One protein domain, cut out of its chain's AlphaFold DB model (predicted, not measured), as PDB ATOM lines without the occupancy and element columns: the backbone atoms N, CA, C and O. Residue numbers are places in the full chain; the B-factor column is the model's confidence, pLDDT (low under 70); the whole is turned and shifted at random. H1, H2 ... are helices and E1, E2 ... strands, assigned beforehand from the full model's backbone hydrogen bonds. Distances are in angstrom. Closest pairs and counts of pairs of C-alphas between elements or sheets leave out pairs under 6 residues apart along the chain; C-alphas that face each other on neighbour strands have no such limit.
ATOM      1  N   ARG A   3      55.691  85.301  46.409       94.44
ATOM      2  CA  ARG A   3      56.517  84.258  45.800       94.44
ATOM      3  C   ARG A   3      56.591  83.078  46.751       94.44
ATOM      4  O   ARG A   3      56.819  83.283  47.937       94.44
ATOM      5  N   VAL A   4      56.371  81.879  46.236       95.00
ATOM      6  CA  VAL A   4      56.315  80.645  47.019       95.00
ATOM      7  C   VAL A   4      57.141  79.606  46.289       95.00
ATOM      8  O   VAL A   4      56.887  79.350  45.118       95.00
ATOM      9  N   THR A   5      58.117  79.015  46.965       94.69
ATOM     10  CA  THR A   5      58.947  77.955  46.386       94.69
ATOM     11  C   THR A   5      58.604  76.631  47.048       94.69
ATOM     12  O   THR A   5      58.576  76.547  48.277       94.69
ATOM     13  N   ILE A   6      58.325  75.608  46.241       92.12
ATOM     14  CA  ILE A   6      57.968  74.262  46.692       92.12
ATOM     15  C   ILE A   6      58.819  73.276  45.896       92.12
ATOM     16  O   ILE A   6      58.578  73.055  44.716       92.12
ATOM     17  N   GLY A   7      59.848  72.707  46.524       90.94
ATOM     18  CA  GLY A   7      60.839  71.917  45.791       90.94
ATOM     19  C   GLY A   7      61.540  72.772  44.729       90.94
ATOM     20  O   GLY A   7      62.160  73.777  45.069       90.94
ATOM     21  N   GLU A   8      61.429  72.369  43.463       92.50
ATOM     22  CA  GLU A   8      61.997  73.082  42.308       92.50
ATOM     23  C   GLU A   8      61.028  74.105  41.687       92.50
ATOM     24  O   GLU A   8      61.446  74.924  40.871       92.50
ATOM     25  N   ASP A   9      59.752  74.091  42.089       93.88
ATOM     26  CA  ASP A   9      58.727  74.976  41.542       93.88
ATOM     27  C   ASP A   9      58.709  76.343  42.238       93.88
ATOM     28  O   ASP A   9      58.679  76.442  43.469       93.88
ATOM     29  N   GLU A  10      58.648  77.417  41.448       96.31
ATOM     30  CA  GLU A  10      58.363  78.778  41.905       96.31
ATOM     31  C   GLU A  10      56.948  79.195  41.486       96.31
ATOM     32  O   GLU A  10      56.640  79.339  40.303       96.31
ATOM     33  N   PHE A  11      56.102  79.488  42.469       96.69
ATOM     34  CA  PHE A  11      54.808  80.119  42.270       96.69
ATOM     35  C   PHE A  11      54.899  81.617  42.538       96.69
ATOM     36  O   PHE A  11      55.399  82.065  43.571       96.69
ATOM     37  N   GLN A  12      54.346  82.409  41.631       97.38
ATOM     38  CA  GLN A  12      54.214  83.850  41.767       97.38
ATOM     39  C   GLN A  12      52.723  84.201  41.779       97.38
ATOM     40  O   GLN A  12      51.973  83.766  40.909       97.38
ATOM     41  N   VAL A  13      52.277  84.976  42.771       97.06
ATOM     42  CA  VAL A  13      50.860  85.324  42.966       97.06
ATOM     43  C   VAL A  13      50.676  86.837  42.906       97.06
ATOM     44  O   VAL A  13      51.249  87.584  43.710       97.06
ATOM     45  N   TRP A  14      49.848  87.315  41.982       96.38
ATOM     46  CA  TRP A  14      49.501  88.730  41.839       96.38
ATOM     47  C   TRP A  14      48.059  88.975  42.236       96.38
ATOM     48  O   TRP A  14      47.182  88.175  41.941       96.38
ATOM     49  N   PHE A  15      47.828  90.123  42.866       95.50
ATOM     50  CA  PHE A  15      46.507  90.587  43.267       95.50
ATOM     51  C   PHE A  15      46.238  91.925  42.590       95.50
ATOM     52  O   PHE A  15      47.056  92.842  42.702       95.50
ATOM     53  N   SER A  16      45.081  92.061  41.954       95.56
ATOM     54  CA  SER A  16      44.571  93.334  41.447       95.56
ATOM     55  C   SER A  16      43.146  93.576  41.947       95.56
ATOM     56  O   SER A  16      42.439  92.642  42.327       95.56
ATOM     57  N   HIS A  17      42.741  94.847  42.015       94.56
ATOM     58  CA  HIS A  17      41.440  95.256  42.557       94.56
ATOM     59  C   HIS A  17      40.709  96.252  41.638       94.56
ATOM     60  O   HIS A  17      40.502  97.401  42.043       94.56
ATOM     61  N   PRO A  18      40.400  95.872  40.386       95.25
ATOM     62  CA  PRO A  18      39.754  96.773  39.438       95.25
ATOM     63  C   PRO A  18      38.264  96.967  39.745       95.25
ATOM     64  O   PRO A  18      37.632  96.147  40.411       95.25
ATOM     65  N   VAL A  19      37.700  98.050  39.212       94.50
ATOM     66  CA  VAL A  19      36.269  98.109  38.892       94.50
ATOM     67  C   VAL A  19      36.130  97.569  37.474       94.50
ATOM     68  O   VAL A  19      36.886  97.996  36.604       94.50
ATOM     69  N   GLN A  20      35.236  96.609  37.268       94.94
ATOM     70  CA  GLN A  20      34.996  95.989  35.970       94.94
ATOM     71  C   GLN A  20      33.558  96.177  35.523       94.94
ATOM     72  O   GLN A  20      32.642  96.162  36.348       94.94
ATOM     73  N   LYS A  21      33.388  96.307  34.211       96.44
ATOM     74  CA  LYS A  21      32.089  96.406  33.554       96.44
ATOM     75  C   LYS A  21      31.402  95.040  33.485       96.44
ATOM     76  O   LYS A  21      32.093  94.018  33.465       96.44
ATOM     77  N   PRO A  22      30.064  94.990  33.359       95.94
ATOM     78  CA  PRO A  22      29.313  93.740  33.248       95.94
ATOM     79  C   PRO A  22      29.874  92.722  32.248       95.94
ATOM     80  O   PRO A  22      30.092  91.570  32.611       95.94
ATOM     81  N   PHE A  23      30.189  93.149  31.021       96.62
ATOM     82  CA  PHE A  23      30.705  92.247  29.982       96.62
ATOM     83  C   PHE A  23      32.120  91.723  30.283       96.62
ATOM     84  O   PHE A  23      32.481  90.634  29.844       96.62
ATOM     85  N   GLU A  24      32.935  92.479  31.028       96.38
ATOM     86  CA  GLU A  24      34.266  92.030  31.454       96.38
ATOM     87  C   GLU A  24      34.128  90.946  32.529       96.38
ATOM     88  O   GLU A  24      34.801  89.920  32.473       96.38
ATOM     89  N   ILE A  25      33.193  91.138  33.465       95.12
ATOM     90  CA  ILE A  25      32.888  90.173  34.525       95.12
ATOM     91  C   ILE A  25      32.320  88.881  33.934       95.12
ATOM     92  O   ILE A  25      32.745  87.795  34.334       95.12
ATOM     93  N   GLU A  26      31.407  88.983  32.971       96.25
ATOM     94  CA  GLU A  26      30.871  87.828  32.250       96.25
ATOM     95  C   GLU A  26      31.981  87.098  31.486       96.25
ATOM     96  O   GLU A  26      32.118  85.887  31.626       96.25
ATOM     97  N   GLY A  27      32.843  87.824  30.767       93.88
ATOM     98  CA  GLY A  27      33.969  87.227  30.045       93.88
ATOM     99  C   GLY A  27      34.984  86.520  30.952       93.88
ATOM    100  O   GLY A  27      35.571  85.520  30.549       93.88
ATOM    101  N   LEU A  28      35.184  87.011  32.180       91.88
ATOM    102  CA  LEU A  28      36.114  86.413  33.142       91.88
ATOM    103  C   LEU A  28      35.515  85.273  33.972       91.88
ATOM    104  O   LEU A  28      36.261  84.407  34.421       91.88
ATOM    105  N   THR A  29      34.211  85.312  34.255       91.06
ATOM    106  CA  THR A  29      33.592  84.448  35.281       91.06
ATOM    107  C   THR A  29      32.351  83.693  34.811       91.06
ATOM    108  O   THR A  29      31.845  82.848  35.544       91.06
ATOM    109  N   GLY A  30      31.808  84.021  33.637       92.88
ATOM    110  CA  GLY A  30      30.509  83.545  33.153       92.88
ATOM    111  C   GLY A  30      29.301  84.123  33.902       92.88
ATOM    112  O   GLY A  30      28.171  83.699  33.666       92.88
ATOM    113  N   ARG A  31      29.505  85.064  34.836       89.88
ATOM    114  CA  ARG A  31      28.433  85.655  35.648       89.88
ATOM    115  C   ARG A  31      27.902  86.929  35.002       89.88
ATOM    116  O   ARG A  31      28.657  87.874  34.796       89.88
ATOM    117  N   ILE A  32      26.591  86.979  34.797       93.44
ATOM    118  CA  ILE A  32      25.885  88.188  34.365       93.44
ATOM    119  C   ILE A  32      25.608  89.060  35.595       93.44
ATOM    120  O   ILE A  32      25.118  88.572  36.618       93.44
ATOM    121  N   VAL A  33      25.947  90.345  35.505       92.56
ATOM    122  CA  VAL A  33      25.693  91.352  36.545       92.56
ATOM    123  C   VAL A  33      25.115  92.618  35.916       92.56
ATOM    124  O   VAL A  33      25.414  92.926  34.770       92.56
ATOM    125  N   ASP A  34      24.320  93.366  36.678       92.88
ATOM    126  CA  ASP A  34      23.546  94.493  36.127       92.88
ATOM    127  C   ASP A  34      24.300  95.837  36.098       92.88
ATOM    128  O   ASP A  34      23.807  96.804  35.525       92.88
ATOM    129  N   ASP A  35      25.467  95.922  36.744       93.56
ATOM    130  CA  ASP A  35      26.246  97.164  36.882       93.56
ATOM    131  C   ASP A  35      27.727  96.854  37.150       93.56
ATOM    132  O   ASP A  35      28.072  95.725  37.523       93.56
ATOM    133  N   ASP A  36      28.581  97.863  37.004       93.81
ATOM    134  CA  ASP A  36      30.012  97.820  37.278       93.81
ATOM    135  C   ASP A  36      30.289  97.325  38.707       93.81
ATOM    136  O   ASP A  36      29.738  97.828  39.693       93.81
ATOM    137  N   ARG A  37      31.189  96.345  38.856       93.19
ATOM    138  CA  ARG A  37      31.538  95.773  40.168       93.19
ATOM    139  C   ARG A  37      32.997  95.980  40.503       93.19
ATOM    140  O   ARG A  37      33.887  95.842  39.670       93.19
ATOM    141  N   ARG A  38      33.260  96.228  41.788       94.19
ATOM    142  CA  ARG A  38      34.605  96.051  42.342       94.19
ATOM    143  C   ARG A  38      34.932  94.566  42.351       94.19
ATOM    144  O   ARG A  38      34.213  93.770  42.954       94.19
ATOM    145  N   CYS A  39      36.046  94.214  41.738       95.00
ATOM    146  CA  CYS A  39      36.538  92.852  41.672       95.00
ATOM    147  C   CYS A  39      37.872  92.736  42.408       95.00
ATOM    148  O   CYS A  39      38.595  93.710  42.615       95.00
ATOM    149  N   THR A  40      38.209  91.521  42.816       96.31
ATOM    150  CA  THR A  40      39.592  91.138  43.092       96.31
ATOM    151  C   THR A  40      39.964  90.031  42.134       96.31
ATOM    152  O   THR A  40      39.259  89.032  42.075       96.31
ATOM    153  N   ILE A  41      41.054  90.213  41.399       96.75
ATOM    154  CA  ILE A  41      41.578  89.200  40.487       96.75
ATOM    155  C   ILE A  41      42.900  88.713  41.062       96.75
ATOM    156  O   ILE A  41      43.749  89.516  41.470       96.75
ATOM    157  N   VAL A  42      43.051  87.397  41.113       97.69
ATOM    158  CA  VAL A  42      44.290  86.721  41.474       97.69
ATOM    159  C   VAL A  42      44.808  85.990  40.261       97.69
ATOM    160  O   VAL A  42      44.064  85.239  39.647       97.69
ATOM    161  N   GLN A  43      46.075  86.196  39.933       97.50
ATOM    162  CA  GLN A  43      46.770  85.415  38.916       97.50
ATOM    163  C   GLN A  43      47.905  84.654  39.581       97.50
ATOM    164  O   GLN A  43      48.649  85.239  40.373       97.50
ATOM    165  N   ILE A  44      48.034  83.374  39.253       97.31
ATOM    166  CA  ILE A  44      49.122  82.516  39.705       97.31
ATOM    167  C   ILE A  44      49.923  82.094  38.480       97.31
ATOM    168  O   ILE A  44      49.376  81.596  37.495       97.31
ATOM    169  N   ARG A  45      51.232  82.316  38.537       96.94
ATOM    170  CA  ARG A  45      52.188  81.779  37.571       96.94
ATOM    171  C   ARG A  45      53.049  80.737  38.251       96.94
ATOM    172  O   ARG A  45      53.450  80.957  39.388       96.94
ATOM    173  N   GLN A  46      53.356  79.663  37.542       95.31
ATOM    174  CA  GLN A  46      54.286  78.630  37.978       95.31
ATOM    175  C   GLN A  46      55.480  78.644  37.028       95.31
ATOM    176  O   GLN A  46      55.304  78.614  35.810       95.31
ATOM    177  N   ASN A  47      56.688  78.768  37.572       94.94
ATOM    178  CA  ASN A  47      57.945  78.817  36.818       94.94
ATOM    179  C   ASN A  47      57.921  79.861  35.682       94.94
ATOM    180  O   ASN A  47      58.402  79.634  34.575       94.94
ATOM    181  N   GLY A  48      57.297  81.015  35.945       91.62
ATOM    182  CA  GLY A  48      57.144  82.119  34.993       91.62
ATOM    183  C   GLY A  48      56.012  81.962  33.966       91.62
ATOM    184  O   GLY A  48      55.606  82.965  33.370       91.62
ATOM    185  N   ALA A  49      55.449  80.764  33.801       93.88
ATOM    186  CA  ALA A  49      54.319  80.500  32.915       93.88
ATOM    187  C   ALA A  49      52.981  80.821  33.594       93.88
ATOM    188  O   ALA A  49      52.833  80.678  34.806       93.88
ATOM    189  N   PHE A  50      51.987  81.263  32.817       93.25
ATOM    190  CA  PHE A  50      50.625  81.422  33.331       93.25
ATOM    191  C   PHE A  50      50.066  80.071  33.785       93.25
ATOM    192  O   PHE A  50      50.021  79.141  32.987       93.25
ATOM    193  N   GLY A  51      49.674  79.984  35.060       91.94
ATOM    194  CA  GLY A  51      49.078  78.788  35.645       91.94
ATOM    195  C   GLY A  51      47.564  78.924  35.724       91.94
ATOM    196  O   GLY A  51      46.836  78.246  35.007       91.94
ATOM    197  N   SER A  52      47.085  79.831  36.574       95.75
ATOM    198  CA  SER A  52      45.655  79.985  36.838       95.75
ATOM    199  C   SER A  52      45.259  81.417  37.184       95.75
ATOM    200  O   SER A  52      46.090  82.284  37.482       95.75
ATOM    201  N   GLN A  53      43.953  81.669  37.147       96.75
ATOM    202  CA  GLN A  53      43.351  82.920  37.574       96.75
ATOM    203  C   GLN A  53      42.075  82.640  38.363       96.75
ATOM    204  O   GLN A  53      41.317  81.750  37.999       96.75
ATOM    205  N   GLY A  54      41.832  83.436  39.400       97.12
ATOM    206  CA  GLY A  54      40.579  83.429  40.145       97.12
ATOM    207  C   GLY A  54      40.037  84.834  40.355       97.12
ATOM    208  O   GLY A  54      40.794  85.815  40.369       97.12
ATOM    209  N   VAL A  55      38.717  84.949  40.495       97.12
ATOM    210  CA  VAL A  55      38.025  86.244  40.539       97.12
ATOM    211  C   VAL A  55      36.979  86.278  41.649       97.12
ATOM    212  O   VAL A  55      36.035  85.499  41.685       97.12
ATOM    213  N   ALA A  56      37.087  87.273  42.526       95.62
ATOM    214  CA  ALA A  56      36.036  87.620  43.471       95.62
ATOM    215  C   ALA A  56      35.284  88.853  42.972       95.62
ATOM    216  O   ALA A  56      35.863  89.936  42.865       95.62
ATOM    217  N   VAL A  57      33.987  88.699  42.712       94.75
ATOM    218  CA  VAL A  57      33.089  89.792  42.317       94.75
ATOM    219  C   VAL A  57      32.335  90.281  43.550       94.75
ATOM    220  O   VAL A  57      31.616  89.506  44.181       94.75
ATOM    221  N   CYS A  58      32.499  91.555  43.906       90.56
ATOM    222  CA  CYS A  58      31.811  92.147  45.051       90.56
ATOM    223  C   CYS A  58      30.350  92.470  44.702       90.56
ATOM    224  O   CYS A  58      30.055  92.991  43.621       90.56
ATOM    225  N   ASN A  59      29.429  92.209  45.630       84.88
ATOM    226  CA  ASN A  59      28.086  92.777  45.555       84.88
ATOM    227  C   ASN A  59      28.172  94.303  45.788       84.88
ATOM    228  O   ASN A  59      29.036  94.726  46.558       84.88
ATOM    229  N   PRO A  60      27.325  95.157  45.179       81.69
ATOM    230  CA  PRO A  60      27.392  96.602  45.383       81.69
ATOM    231  C   PRO A  60      26.935  96.970  46.797       81.69
ATOM    232  O   PRO A  60      27.356  97.989  47.332       81.69
ATOM    233  N   ASN A  61      26.113  96.110  47.409       83.44
ATOM    234  CA  ASN A  61      25.642  96.255  48.782       83.44
ATOM    235  C   ASN A  61      26.671  95.770  49.815       83.44
ATOM    236  O   ASN A  61      26.500  96.015  51.009       83.44
ATOM    237  N   ASP A  62      27.737  95.091  49.378       81.88
ATOM    238  CA  ASP A  62      28.805  94.661  50.270       81.88
ATOM    239  C   ASP A  62      29.833  95.781  50.444       81.88
ATOM    240  O   ASP A  62      30.324  96.384  49.486       81.88
ATOM    241  N   ASN A  63      30.260  95.997  51.688       79.75
ATOM    242  CA  ASN A  63      31.445  96.802  51.953       79.75
ATOM    243  C   ASN A  63      32.673  96.072  51.399       79.75
ATOM    244  O   ASN A  63      33.144  95.097  51.989       79.75
ATOM    245  N   PHE A  64      33.209  96.551  50.274       79.12
ATOM    246  CA  PHE A  64      34.371  95.940  49.635       79.12
ATOM    247  C   PHE A  64      35.584  95.917  50.575       79.12
ATOM    248  O   PHE A  64      36.242  96.930  50.817       79.12
ATOM    249  N   ARG A  65      35.922  94.723  51.069       87.44
ATOM    250  CA  ARG A  65      37.130  94.471  51.859       87.44
ATOM    251  C   ARG A  65      38.141  93.732  50.999       87.44
ATOM    252  O   ARG A  65      37.946  92.558  50.688       87.44
ATOM    253  N   LYS A  66      39.253  94.401  50.664       88.25
ATOM    254  CA  LYS A  66      40.339  93.817  49.853       88.25
ATOM    255  C   LYS A  66      40.787  92.466  50.407       88.25
ATOM    256  O   LYS A  66      40.908  91.526  49.639       88.25
ATOM    257  N   ALA A  67      40.958  92.345  51.724       90.56
ATOM    258  CA  ALA A  67      41.349  91.088  52.361       90.56
ATOM    259  C   ALA A  67      40.358  89.940  52.089       90.56
ATOM    260  O   ALA A  67      40.779  88.829  51.780       90.56
ATOM    261  N   THR A  68      39.048  90.202  52.151       91.19
ATOM    262  CA  THR A  68      38.013  89.206  51.827       91.19
ATOM    263  C   THR A  68      38.045  88.847  50.345       91.19
ATOM    264  O   THR A  68      38.086  87.668  50.003       91.19
ATOM    265  N   GLY A  69      38.111  89.854  49.466       93.69
ATOM    266  CA  GLY A  69      38.197  89.644  48.021       93.69
ATOM    267  C   GLY A  69      39.421  88.819  47.616       93.69
ATOM    268  O   GLY A  69      39.296  87.894  46.820       93.69
ATOM    269  N   ARG A  70      40.590  89.085  48.217       95.00
ATOM    270  CA  ARG A  70      41.813  88.298  47.983       95.00
ATOM    271  C   ARG A  70      41.638  86.849  48.392       95.00
ATOM    272  O   ARG A  70      42.051  85.984  47.638       95.00
ATOM    273  N   LYS A  71      41.024  86.581  49.549       94.94
ATOM    274  CA  LYS A  71      40.818  85.205  50.017       94.94
ATOM    275  C   LYS A  71      39.925  84.409  49.069       94.94
ATOM    276  O   LYS A  71      40.267  83.283  48.735       94.94
ATOM    277  N   ILE A  72      38.818  85.006  48.626       95.19
ATOM    278  CA  ILE A  72      37.880  84.362  47.696       95.19
ATOM    279  C   ILE A  72      38.563  84.110  46.348       95.19
ATOM    280  O   ILE A  72      38.590  82.977  45.885       95.19
ATOM    281  N   ALA A  73      39.175  85.141  45.759       96.75
ATOM    282  CA  ALA A  73      39.834  85.030  44.459       96.75
ATOM    283  C   ALA A  73      41.041  84.078  44.486       96.75
ATOM    284  O   ALA A  73      41.294  83.381  43.513       96.75
ATOM    285  N   LEU A  74      41.787  84.028  45.595       97.38
ATOM    286  CA  LEU A  74      42.909  83.106  45.757       97.38
ATOM    287  C   LEU A  74      42.431  81.657  45.905       97.38
ATOM    288  O   LEU A  74      43.028  80.765  45.315       97.38
ATOM    289  N   ALA A  75      41.353  81.421  46.661       96.88
ATOM    290  CA  ALA A  75      40.751  80.094  46.774       96.88
ATOM    291  C   ALA A  75      40.263  79.578  45.412       96.88
ATOM    292  O   ALA A  75      40.515  78.424  45.080       96.88
ATOM    293  N   ASP A  76      39.623  80.452  44.634       96.25
ATOM    294  CA  ASP A  76      39.167  80.185  43.268       96.25
ATOM    295  C   ASP A  76      40.346  79.873  42.327       96.25
ATOM    296  O   ASP A  76      40.374  78.831  41.682       96.25
ATOM    297  N   ALA A  77      41.402  80.696  42.349       97.12
ATOM    298  CA  ALA A  77      42.593  80.497  41.516       97.12
ATOM    299  C   ALA A  77      43.322  79.167  41.789       97.12
ATOM    300  O   ALA A  77      43.991  78.637  40.906       97.12
ATOM    301  N   MET A  78      43.234  78.640  43.012       96.94
ATOM    302  CA  MET A  78      43.902  77.398  43.419       96.94
ATOM    303  C   MET A  78      42.957  76.188  43.431       96.94
ATOM    304  O   MET A  78      43.287  75.170  44.044       96.94
ATOM    305  N   TRP A  79      41.777  76.281  42.803       94.44
ATOM    306  CA  TRP A  79      40.759  75.229  42.862       94.44
ATOM    307  C   TRP A  79      41.265  73.850  42.416       94.44
ATOM    308  O   TRP A  79      40.878  72.853  43.024       94.44
ATOM    309  N   ASP A  80      42.177  73.802  41.443       93.06
ATOM    310  CA  ASP A  80      42.741  72.558  40.894       93.06
ATOM    311  C   ASP A  80      44.130  72.199  41.452       93.06
ATOM    312  O   ASP A  80      44.686  71.156  41.118       93.06
ATOM    313  N   PHE A  81      44.700  73.031  42.328       94.56
ATOM    314  CA  PHE A  81      46.045  72.806  42.874       94.56
ATOM    315  C   PHE A  81      46.019  71.637  43.859       94.56
ATOM    316  O   PHE A  81      44.987  71.364  44.480       94.56
ATOM    317  N   ASN A  82      47.136  70.955  44.079       95.19
ATOM    318  CA  ASN A  82      47.173  69.910  45.098       95.19
ATOM    319  C   ASN A  82      47.172  70.511  46.522       95.19
ATOM    320  O   ASN A  82      47.275  71.723  46.732       95.19
ATOM    321  N   LYS A  83      46.996  69.657  47.536       94.88
ATOM    322  CA  LYS A  83      46.868  70.105  48.930       94.88
ATOM    323  C   LYS A  83      48.118  70.838  49.431       94.88
ATOM    324  O   LYS A  83      47.975  71.843  50.128       94.88
ATOM    325  N   ASP A  84      49.304  70.350  49.092       94.94
ATOM    326  CA  ASP A  84      50.566  70.879  49.611       94.94
ATOM    327  C   ASP A  84      50.878  72.249  48.998       94.94
ATOM    328  O   ASP A  84      51.234  73.184  49.719       94.94
ATOM    329  N   GLU A  85      50.605  72.413  47.701       94.88
ATOM    330  CA  GLU A  85      50.661  73.700  47.004       94.88
ATOM    331  C   GLU A  85      49.731  74.732  47.640       94.88
ATOM    332  O   GLU A  85      50.160  75.835  47.993       94.88
ATOM    333  N   ARG A  86      48.461  74.360  47.858       95.69
ATOM    334  CA  ARG A  86      47.484  75.244  48.506       95.69
ATOM    335  C   ARG A  86      47.965  75.680  49.886       95.69
ATOM    336  O   ARG A  86      47.873  76.861  50.208       95.69
ATOM    337  N   ILE A  87      48.465  74.749  50.704       95.88
ATOM    338  CA  ILE A  87      48.956  75.049  52.057       95.88
ATOM    339  C   ILE A  87      50.137  76.019  52.002       95.88
ATOM    340  O   ILE A  87      50.139  77.014  52.728       95.88
ATOM    341  N   ALA A  88      51.124  75.762  51.144       95.88
ATOM    342  CA  ALA A  88      52.300  76.615  51.019       95.88
ATOM    343  C   ALA A  88      51.924  78.042  50.591       95.88
ATOM    344  O   ALA A  88      52.360  79.012  51.218       95.88
ATOM    345  N   ILE A  89      51.045  78.177  49.592       95.69
ATOM    346  CA  ILE A  89      50.586  79.484  49.115       95.69
ATOM    347  C   ILE A  89      49.755  80.210  50.178       95.69
ATOM    348  O   ILE A  89      49.956  81.407  50.399       95.69
ATOM    349  N   TRP A  90      48.868  79.509  50.890       96.06
ATOM    350  CA  TRP A  90      48.104  80.103  51.991       96.06
ATOM    351  C   TRP A  90      48.992  80.574  53.137       96.06
ATOM    352  O   TRP A  90      48.780  81.672  53.651       96.06
ATOM    353  N   ASN A  91      49.992  79.785  53.523       95.06
ATOM    354  CA  ASN A  91      50.941  80.173  54.562       95.06
ATOM    355  C   ASN A  91      51.666  81.464  54.178       95.06
ATOM    356  O   ASN A  91      51.770  82.377  54.996       95.06
ATOM    357  N   GLU A  92      52.107  81.576  52.927       95.44
ATOM    358  CA  GLU A  92      52.773  82.783  52.453       95.44
ATOM    359  C   GLU A  92      51.825  83.985  52.379       95.44
ATOM    360  O   GLU A  92      52.161  85.088  52.821       95.44
ATOM    361  N   TYR A  93      50.593  83.770  51.914       94.94
ATOM    362  CA  TYR A  93      49.549  84.787  51.954       94.94
ATOM    363  C   TYR A  93      49.309  85.294  53.380       94.94
ATOM    364  O   TYR A  93      49.246  86.504  53.600       94.94
ATOM    365  N   HIS A  94      49.204  84.400  54.361       92.94
ATOM    366  CA  HIS A  94      48.972  84.781  55.748       92.94
ATOM    367  C   HIS A  94      50.141  85.556  56.353       92.94
ATOM    368  O   HIS A  94      49.892  86.501  57.083       92.94
ATOM    369  N   LYS A  95      51.397  85.264  56.003       91.44
ATOM    370  CA  LYS A  95      52.538  86.065  56.485       91.44
ATOM    371  C   LYS A  95      52.514  87.510  55.981       91.44
ATOM    372  O   LYS A  95      52.910  88.419  56.705       91.44
ATOM    373  N   HIS A  96      52.078  87.723  54.739       86.38
ATOM    374  CA  HIS A  96      52.284  88.996  54.038       86.38
ATOM    375  C   HIS A  96      51.023  89.835  53.826       86.38
ATOM    376  O   HIS A  96      51.120  91.027  53.541       86.38
ATOM    377  N   CYS A  97      49.838  89.231  53.900       81.25
ATOM    378  CA  CYS A  97      48.578  89.869  53.519       81.25
ATOM    379  C   CYS A  97      47.505  89.839  54.618       81.25
ATOM    380  O   CYS A  97      46.391  90.296  54.359       81.25
ATOM    381  N   SER A  98      47.789  89.314  55.816       62.53
ATOM    382  CA  SER A  98      46.824  89.279  56.923       62.53
ATOM    383  C   SER A  98      46.821  90.574  57.748       62.53
ATOM    384  O   SER A  98      47.183  90.558  58.922       62.53
TER     385      SER A  98
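This is residues 3 to 98 of the 99 residues of an uncharacterized protein of marine sediment metagenome (UniProt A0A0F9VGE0). A long, twisted sheet of four strands has two helices, H2 and H3, over one face, loosely side by side and running opposite ways. The short helix H1 packs at one end of the sheet, by the first residue of E3 and by Val 55 of E4. The 96 printed residues hold three named helices and four named strands, in the order E1 E2 H1 E3 E4 H2 H3; the sheet runs E1 - E2 - E3 - E4, all antiparallel, and the class is mixed, helices and strands. The whole is compact, with a radius of gyration of the C-alphas of 13.9 A, yet elongated, spanning 45 by 26 by 19 A.

The sheet begins with a hairpin of E1, residues 3 to 6, and E2, residues 9 to 16, where N 4 and O 11 are 2.8 A apart, within hydrogen-bond range. E3, residues 37 to 46, is the antiparallel neighbour of E2, with N 14 and O 43 at 2.9 A. E3 forms a second hairpin with E4, residues 49 to 57, with N 42 and O 54 at 2.9 A. Residues 19 to 20 also pair, antiparallel, with residues 37 to 38 of E3. H1, residues 22 to 29, is on the sheet over E3 and E4 at a height of 9.5 A; its closest C-alphas to E4 are those of Thr 29 and Val 55, 7.1 A. H2, residues 66 to 77, is over E3 and E4 at a height of 6.8 A, slantwise to the strands at 47 degrees to E3 on the local plane; the C-alphas of Gly 54 and Ala 77 are the closest of E4 and H2, 3.8 A. H3, residues 83 to 97, is on the same face as H2 in a two-layer arrangement, helices on one face of a sheet. It lies over E1 and E2, with Val 4 and Ile 89 the closest C-alphas of E1 and H3, 6.2 A. H2 and H3 are close but not clearly touching, at a shallow tilt of 17 degrees, opposite ways; their closest C-alphas, of Ala 67 and Cys 97, are 7.4 A apart. H1 is apart from H2 and H3. In H1, H2 and H3 every O i to N i+4 pair is within hydrogen-bond range.

E1 begins at C-alpha 3, (56.517, 84.258, 45.800). From first to last C-alpha, E2 measures 23.2 A, E3 28.6 A, E4 25.0 A, H2 15.9 A and H3 20.4 A. E3 begins at C-alpha 37, (31.538, 95.773, 40.168), and H3 ends at C-alpha 97, (48.578, 89.869, 53.519).

The C-alphas of Gly 7 and Asp 34, the two farthest apart, are 44.7 A apart. The printed part has no cut, and no link is long. The mean pLDDT of the printed part is 93.3; residue 98 alone is under 70.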